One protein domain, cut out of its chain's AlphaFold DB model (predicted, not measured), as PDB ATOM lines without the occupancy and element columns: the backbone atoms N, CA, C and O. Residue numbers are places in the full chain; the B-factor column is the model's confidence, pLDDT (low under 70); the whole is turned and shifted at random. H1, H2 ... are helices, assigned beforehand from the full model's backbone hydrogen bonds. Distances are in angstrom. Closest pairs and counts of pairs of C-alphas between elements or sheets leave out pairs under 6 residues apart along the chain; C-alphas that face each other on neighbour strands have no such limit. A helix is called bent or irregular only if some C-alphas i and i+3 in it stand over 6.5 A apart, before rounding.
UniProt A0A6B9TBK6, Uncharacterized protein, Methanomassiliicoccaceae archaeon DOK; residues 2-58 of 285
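AT A GLANCE: This is residues 2 to 58 of the 285 residues of an uncharacterized protein of Methanomassiliicoccaceae archaeon DOK (UniProt A0A6B9TBK6). The printed part is a rounded loop of chain with three helices set round it: the longest helix, H1, and H3 lie near each other along one side, H2 and the long unnamed residues 20 to 32 make the rest of the round, and the last stretch, residues 42 to 58, folds back from H3 across the space between them, in part near the middle and in part farther out. A short parallel pairing of residues 26 to 27 with residues 47 to 48 ties the long loop to this inner stretch. There are 57 residues printed, with three named helices in the order H1, H2, H3 and no named strand. The class is all helix, although under half of the residues, 24 of 57, are in named elements. The whole is compact and rounded, with a radius of gyration of the C-alphas of 9.8 A and spans of 26 by 20 by 20 A.

IN THESE COORDINATES: H1, the longest helix, is residues 3 to 13 and measures 15.3 A from C-alpha 3 at (0.849, 41.596, 13.142) to C-alpha 13 at (-5.156, 28.269, 17.576). H3 is residues 33 to 41 and measures 11.7 A, ending at C-alpha 41 at (3.237, 26.517, 18.080). H3 is irregular: C-alphas 35 and 38 are 7.8 A apart, and its line is a rough one. H2 is the four residues 16 to 19, 5.7 A from first to last C-alpha.

HOW THE PARTS SIT: H1 and H3 are close but not clearly touching, with 2 pairs of C-alphas within 8 A. Their closest C-alphas are those of Arg 9 and Trp 40, 7.0 A apart. They run the same way at a shallow tilt of 26 degrees, and their centres are 12.3 A apart. H2 is apart from H1, and H2 is apart from H3. In H1 every O i to N i+4 pair is within hydrogen-bond range, in H3 3 of 5 such pairs are, and H2 is too short for such a pair.

THE WHOLE: The two C-alphas farthest apart are those of Glu 20 and Lys 34, at 26.5 A. The first and last printed C-alphas, of Pro 2 and Tyr 58, are 13.5 A apart. The printed part has no cut. The link from H1 to H2 is tight, with 2 residues, and the link from H2 to H3 is long, with 13 residues. The C-alphas of residues 20 to 32 lie 8 to 13 A from the mean of the C-alphas, and those of residues 42 to 58 lie 4 to 13 A from it. The mean pLDDT of the printed part is 87.5, that of H2 is 78, and no printed residue is under 70.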
ATOM      1  N   PRO A   2       4.885  40.210  10.810       88.31
ATOM      2  CA  PRO A   2       3.823  41.209  10.723       88.31
ATOM      3  C   PRO A   2       2.615  40.826  11.589       88.31
ATOM      4  O   PRO A   2       2.258  39.648  11.650       88.31
ATOM      5  N   ASP A   3       1.950  41.815  12.188       91.31
ATOM      6  CA  ASP A   3       0.849  41.596  13.142       91.31
ATOM      7  C   ASP A   3      -0.301  40.794  12.545       91.31
ATOM      8  O   ASP A   3      -0.872  39.943  13.216       91.31
ATOM      9  N   TRP A   4      -0.590  40.962  11.250       89.94
ATOM     10  CA  TRP A   4      -1.637  40.179  10.593       89.94
ATOM     11  C   TRP A   4      -1.392  38.673  10.653       89.94
ATOM     12  O   TRP A   4      -2.353  37.915  10.768       89.94
ATOM     13  N   ALA A   5      -0.134  38.229  10.614       91.25
ATOM     14  CA  ALA A   5       0.196  36.813  10.725       91.25
ATOM     15  C   ALA A   5       0.020  36.321  12.167       91.25
ATOM     16  O   ALA A   5      -0.448  35.206  12.378       91.25
ATOM     17  N   LEU A   6       0.344  37.167  13.149       93.81
ATOM     18  CA  LEU A   6       0.153  36.879  14.569       93.81
ATOM     19  C   LEU A   6      -1.336  36.802  14.906       93.81
ATOM     20  O   LEU A   6      -1.814  35.764  15.342       93.81
ATOM     21  N   VAL A   7      -2.105  37.840  14.587       94.31
ATOM     22  CA  VAL A   7      -3.556  37.860  14.802       94.31
ATOM     23  C   VAL A   7      -4.225  36.670  14.115       94.31
ATOM     24  O   VAL A   7      -5.041  35.993  14.731       94.31
ATOM     25  N   SER A   8      -3.831  36.347  12.877       92.88
ATOM     26  CA  SER A   8      -4.346  35.161  12.179       92.88
ATOM     27  C   SER A   8      -3.999  33.858  12.904       92.88
ATOM     28  O   SER A   8      -4.827  32.957  13.009       92.88
ATOM     29  N   ARG A   9      -2.784  33.744  13.445       93.19
ATOM     30  CA  ARG A   9      -2.375  32.554  14.189       93.19
ATOM     31  C   ARG A   9      -3.132  32.403  15.509       93.19
ATOM     32  O   ARG A   9      -3.568  31.298  15.828       93.19
ATOM     33  N   PHE A  10      -3.332  33.497  16.237       93.38
ATOM     34  CA  PHE A  10      -4.169  33.506  17.434       93.38
ATOM     35  C   PHE A  10      -5.618  33.121  17.098       93.38
ATOM     36  O   PHE A  10      -6.197  32.260  17.746       93.38
ATOM     37  N   GLN A  11      -6.169  33.656  16.010       92.12
ATOM     38  CA  GLN A  11      -7.502  33.302  15.511       92.12
ATOM     39  C   GLN A  11      -7.648  31.812  15.155       92.12
ATOM     40  O   GLN A  11      -8.724  31.232  15.314       92.12
ATOM     41  N   GLU A  12      -6.576  31.188  14.664       91.75
ATOM     42  CA  GLU A  12      -6.541  29.768  14.306       91.75
ATOM     43  C   GLU A  12      -6.443  28.851  15.537       91.75
ATOM     44  O   GLU A  12      -7.098  27.806  15.571       91.75
ATOM     45  N   LYS A  13      -5.596  29.201  16.518       91.31
ATOM     46  CA  LYS A  13      -5.156  28.269  17.576       91.31
ATOM     47  C   LYS A  13      -5.231  28.778  19.015       91.31
ATOM     48  O   LYS A  13      -5.044  27.972  19.923       91.31
ATOM     49  N   GLY A  14      -5.444  30.069  19.224       86.44
ATOM     50  CA  GLY A  14      -5.490  30.695  20.542       86.44
ATOM     51  C   GLY A  14      -6.788  30.434  21.303       86.44
ATOM     52  O   GLY A  14      -7.742  29.845  20.777       86.44
ATOM     53  N   ARG A  15      -6.823  30.877  22.564       85.88
ATOM     54  CA  ARG A  15      -8.015  30.811  23.412       85.88
ATOM     55  C   ARG A  15      -8.630  32.197  23.511       85.88
ATOM     56  O   ARG A  15      -7.978  33.167  23.846       85.88
ATOM     57  N   TRP A  16      -9.934  32.278  23.283       80.00
ATOM     58  CA  TRP A  16     -10.652  33.556  23.342       80.00
ATOM     59  C   TRP A  16     -10.673  34.187  24.732       80.00
ATOM     60  O   TRP A  16     -10.833  35.397  24.830       80.00
ATOM     61  N   ASN A  17     -10.504  33.375  25.778       79.69
ATOM     62  CA  ASN A  17     -10.440  33.857  27.153       79.69
ATOM     63  C   ASN A  17      -9.203  34.734  27.397       79.69
ATOM     64  O   ASN A  17      -9.263  35.572  28.286       79.69
ATOM     65  N   ASP A  18      -8.147  34.602  26.586       74.56
ATOM     66  CA  ASP A  18      -6.928  35.416  26.693       74.56
ATOM     67  C   ASP A  18      -7.248  36.913  26.411       74.56
ATOM     68  O   ASP A  18      -6.664  37.826  26.988       74.56
ATOM     69  N   LEU A  19      -8.308  37.193  25.629       78.00
ATOM     70  CA  LEU A  19      -8.834  38.554  25.404       78.00
ATOM     71  C   LEU A  19      -9.667  39.114  26.575       78.00
ATOM     72  O   LEU A  19     -10.147  40.250  26.504       78.00
ATOM     73  N   GLU A  20      -9.924  38.315  27.609       76.44
ATOM     74  CA  GLU A  20     -10.683  38.708  28.805       76.44
ATOM     75  C   GLU A  20      -9.803  38.697  30.059       76.44
ATOM     76  O   GLU A  20      -9.922  39.597  30.890       76.44
ATOM     77  N   ASP A  21      -8.914  37.711  30.170       75.25
ATOM     78  CA  ASP A  21      -7.986  37.508  31.277       75.25
ATOM     79  C   ASP A  21      -6.591  37.251  30.700       75.25
ATOM     80  O   ASP A  21      -6.344  36.208  30.092       75.25
ATOM     81  N   GLY A  22      -5.708  38.240  30.835       70.31
ATOM     82  CA  GLY A  22      -4.366  38.167  30.271       70.31
ATOM     83  C   GLY A  22      -3.501  37.116  30.971       70.31
ATOM     84  O   GLY A  22      -3.629  36.850  32.168       70.31
ATOM     85  N   SER A  23      -2.565  36.541  30.231       74.50
ATOM     86  CA  SER A  23      -1.553  35.641  30.760       74.50
ATOM     87  C   SER A  23      -0.628  36.341  31.760       74.50
ATOM     88  O   SER A  23      -0.319  37.528  31.665       74.50
ATOM     89  N   GLN A  24      -0.091  35.556  32.698       74.00
ATOM     90  CA  GLN A  24       0.980  36.004  33.595       74.00
ATOM     91  C   GLN A  24       2.258  36.388  32.841       74.00
ATOM     92  O   GLN A  24       3.086  37.135  33.364       74.00
ATOM     93  N   ILE A  25       2.445  35.843  31.637       80.56
ATOM     94  CA  ILE A  25       3.598  36.107  30.788       80.56
ATOM     95  C   ILE A  25       3.090  36.839  29.550       80.56
ATOM     96  O   ILE A  25       2.309  36.286  28.781       80.56
ATOM     97  N   VAL A  26       3.578  38.061  29.348       85.75
ATOM     98  CA  VAL A  26       3.287  38.871  28.161       85.75
ATOM     99  C   VAL A  26       4.605  39.226  27.486       85.75
ATOM    100  O   VAL A  26       5.483  39.846  28.091       85.75
ATOM    101  N   VAL A  27       4.768  38.813  26.230       86.75
ATOM    102  CA  VAL A  27       5.932  39.168  25.412       86.75
ATOM    103  C   VAL A  27       5.701  40.548  24.780       86.75
ATOM    104  O   VAL A  27       4.644  40.757  24.183       86.75
ATOM    105  N   PRO A  28       6.675  41.479  24.848       86.25
ATOM    106  CA  PRO A  28       6.526  42.814  24.274       86.25
ATOM    107  C   PRO A  28       6.278  42.827  22.759       86.25
ATOM    108  O   PRO A  28       6.690  41.926  22.017       86.25
ATOM    109  N   SER A  29       5.682  43.920  22.281       77.12
ATOM    110  CA  SER A  29       5.614  44.243  20.855       77.12
ATOM    111  C   SER A  29       7.024  44.434  20.252       77.12
ATOM    112  O   SER A  29       7.989  44.754  20.943       77.12
ATOM    113  N   GLY A  30       7.197  44.163  18.948       75.19
ATOM    114  CA  GLY A  30       8.509  44.275  18.268       75.19
ATOM    115  C   GLY A  30       9.463  43.075  18.424       75.19
ATOM    116  O   GLY A  30      10.582  43.096  17.914       75.19
ATOM    117  N   ARG A  31       8.997  42.006  19.066       85.06
ATOM    118  CA  ARG A  31       9.637  40.690  19.225       85.06
ATOM    119  C   ARG A  31      10.194  40.032  17.950       85.06
ATOM    120  O   ARG A  31       9.645  40.123  16.843       85.06
ATOM    121  N   THR A  32      11.264  39.266  18.132       87.00
ATOM    122  CA  THR A  32      11.922  38.444  17.111       87.00
ATOM    123  C   THR A  32      11.196  37.109  16.898       87.00
ATOM    124  O   THR A  32      10.541  36.604  17.807       87.00
ATOM    125  N   PRO A  33      11.344  36.455  15.728       87.44
ATOM    126  CA  PRO A  33      10.782  35.119  15.503       87.44
ATOM    127  C   PRO A  33      11.208  34.069  16.542       87.44
ATOM    128  O   PRO A  33      10.426  33.181  16.864       87.44
ATOM    129  N   LYS A  34      12.434  34.171  17.078       88.69
ATOM    130  CA  LYS A  34      12.968  33.231  18.075       88.69
ATOM    131  C   LYS A  34      12.243  33.347  19.417       88.69
ATOM    132  O   LYS A  34      12.012  32.333  20.058       88.69
ATOM    133  N   GLU A  35      11.865  34.559  19.812       88.75
ATOM    134  CA  GLU A  35      11.167  34.826  21.079       88.75
ATOM    135  C   GLU A  35       9.716  34.337  21.080       88.75
ATOM    136  O   GLU A  35       9.091  34.287  22.129       88.75
ATOM    137  N   ILE A  36       9.175  33.981  19.910       92.31
ATOM    138  CA  ILE A  36       7.741  33.717  19.730       92.31
ATOM    139  C   ILE A  36       7.472  32.351  19.119       92.31
ATOM    140  O   ILE A  36       6.350  32.068  18.707       92.31
ATOM    141  N   VAL A  37       8.507  31.520  18.995       93.31
ATOM    142  CA  VAL A  37       8.405  30.209  18.349       93.31
ATOM    143  C   VAL A  37       7.454  29.288  19.115       93.31
ATOM    144  O   VAL A  37       6.618  28.624  18.500       93.31
ATOM    145  N   ASP A  38       7.508  29.325  20.447       92.00
ATOM    146  CA  ASP A  38       6.641  28.519  21.308       92.00
ATOM    147  C   ASP A  38       5.196  29.019  21.249       92.00
ATOM    148  O   ASP A  38       4.272  28.224  21.072       92.00
ATOM    149  N   TRP A  39       5.002  30.341  21.263       93.62
ATOM    150  CA  TRP A  39       3.700  30.960  21.020       93.62
ATOM    151  C   TRP A  39       3.134  30.605  19.649       93.62
ATOM    152  O   TRP A  39       1.965  30.272  19.500       93.62
ATOM    153  N   TRP A  40       3.965  30.615  18.608       93.81
ATOM    154  CA  TRP A  40       3.521  30.253  17.269       93.81
ATOM    155  C   TRP A  40       3.034  28.800  17.216       93.81
ATOM    156  O   TRP A  40       2.058  28.485  16.527       93.81
ATOM    157  N   ALA A  41       3.688  27.897  17.948       92.62
ATOM    158  CA  ALA A  41       3.237  26.517  18.080       92.62
ATOM    159  C   ALA A  41       1.912  26.424  18.858       92.62
ATOM    160  O   ALA A  41       1.003  25.714  18.413       92.62
ATOM    161  N   ASN A  42       1.793  27.171  19.958       91.81
ATOM    162  CA  ASN A  42       0.624  27.211  20.829       91.81
ATOM    163  C   ASN A  42       0.410  28.627  21.413       91.81
ATOM    164  O   ASN A  42       1.027  28.952  22.431       91.81
ATOM    165  N   PRO A  43      -0.485  29.443  20.814       91.62
ATOM    166  CA  PRO A  43      -0.724  30.814  21.269       91.62
ATOM    167  C   PRO A  43      -1.247  30.925  22.702       91.62
ATOM    168  O   PRO A  43      -1.115  31.967  23.311       91.62
ATOM    169  N   SER A  44      -1.779  29.846  23.281       87.75
ATOM    170  CA  SER A  44      -2.300  29.841  24.655       87.75
ATOM    171  C   SER A  44      -1.243  29.648  25.750       87.75
ATOM    172  O   SER A  44      -1.603  29.371  26.893       87.75
ATOM    173  N   LEU A  45       0.054  29.652  25.418       87.38
ATOM    174  CA  LEU A  45       1.123  29.495  26.416       87.38
ATOM    175  C   LEU A  45       1.425  30.793  27.169       87.38
ATOM    176  O   LEU A  45       1.749  30.753  28.353       87.38
ATOM    177  N   TYR A  46       1.377  31.916  26.466       89.19
ATOM    178  CA  TYR A  46       1.639  33.260  26.965       89.19
ATOM    179  C   TYR A  46       1.068  34.261  25.967       89.19
ATOM    180  O   TYR A  46       0.834  33.889  24.823       89.19
ATOM    181  N   ASP A  47       0.908  35.514  26.368       90.56
ATOM    182  CA  ASP A  47       0.328  36.522  25.487       90.56
ATOM    183  C   ASP A  47       1.412  37.374  24.841       90.56
ATOM    184  O   ASP A  47       2.608  37.335  25.159       90.56
ATOM    185  N   ILE A  48       0.958  38.201  23.923       91.06
ATOM    186  CA  ILE A  48       1.725  39.191  23.215       91.06
ATOM    187  C   ILE A  48       1.004  40.509  23.376       91.06
ATOM    188  O   ILE A  48      -0.170  40.666  23.019       91.06
ATOM    189  N   ASP A  49       1.769  41.483  23.829       90.75
ATOM    190  CA  ASP A  49       1.327  42.858  23.902       90.75
ATOM    191  C   ASP A  49       0.742  43.321  22.551       90.75
ATOM    192  O   ASP A  49       1.378  43.208  21.495       90.75
ATOM    193  N   GLY A  50      -0.517  43.764  22.583       90.38
ATOM    194  CA  GLY A  50      -1.272  44.230  21.423       90.38
ATOM    195  C   GLY A  50      -1.860  43.159  20.486       90.38
ATOM    196  O   GLY A  50      -2.616  43.530  19.585       90.38
ATOM    197  N   ILE A  51      -1.592  41.856  20.653       92.62
ATOM    198  CA  ILE A  51      -2.156  40.804  19.772       92.62
ATOM    199  C   ILE A  51      -3.297  40.047  20.442       92.62
ATOM    200  O   ILE A  51      -4.401  40.044  19.914       92.62
ATOM    201  N   ASP A  52      -3.028  39.374  21.551       90.00
ATOM    202  CA  ASP A  52      -3.933  38.444  22.237       90.00
ATOM    203  C   ASP A  52      -4.118  38.802  23.712       90.00
ATOM    204  O   ASP A  52      -4.475  37.972  24.532       90.00
ATOM    205  N   THR A  53      -3.933  40.085  24.006       90.31
ATOM    206  CA  THR A  53      -4.163  40.730  25.297       90.31
ATOM    207  C   THR A  53      -5.518  41.458  25.324       90.31
ATOM    208  O   THR A  53      -6.037  41.843  24.265       90.31
ATOM    209  N   PRO A  54      -6.117  41.702  26.510       87.25
ATOM    210  CA  PRO A  54      -7.420  42.372  26.630       87.25
ATOM    211  C   PRO A  54      -7.493  43.790  26.039       87.25
ATOM    212  O   PRO A  54      -8.574  44.251  25.658       87.25
ATOM    213  N   ASP A  55      -6.360  44.486  25.964       89.06
ATOM    214  CA  ASP A  55      -6.200  45.826  25.397       89.06
ATOM    215  C   ASP A  55      -5.797  45.817  23.913       89.06
ATOM    216  O   ASP A  55      -5.563  46.879  23.330       89.06
ATOM    217  N   SER A  56      -5.775  44.642  23.270       93.25
ATOM    218  CA  SER A  56      -5.449  44.531  21.852       93.25
ATOM    219  C   SER A  56      -6.362  45.421  20.995       93.25
ATOM    220  O   SER A  56      -7.591  45.242  20.983       93.25
ATOM    221  N   PRO A  57      -5.787  46.336  20.189       92.88
ATOM    222  CA  PRO A  57      -6.571  47.246  19.371       92.88
ATOM    223  C   PRO A  57      -7.407  46.496  18.335       92.88
ATOM    224  O   PRO A  57      -8.510  46.927  18.031       92.88
ATOM    225  N   TYR A  58      -6.969  45.335  17.837       95.38
ATOM    226  CA  TYR A  58      -7.694  44.577  16.805       95.38
ATOM    227  C   TYR A  58      -9.043  44.026  17.284       95.38
ATOM    228  O   TYR A  58      -9.931  43.751  16.467       95.38
TER     229      TYR A  58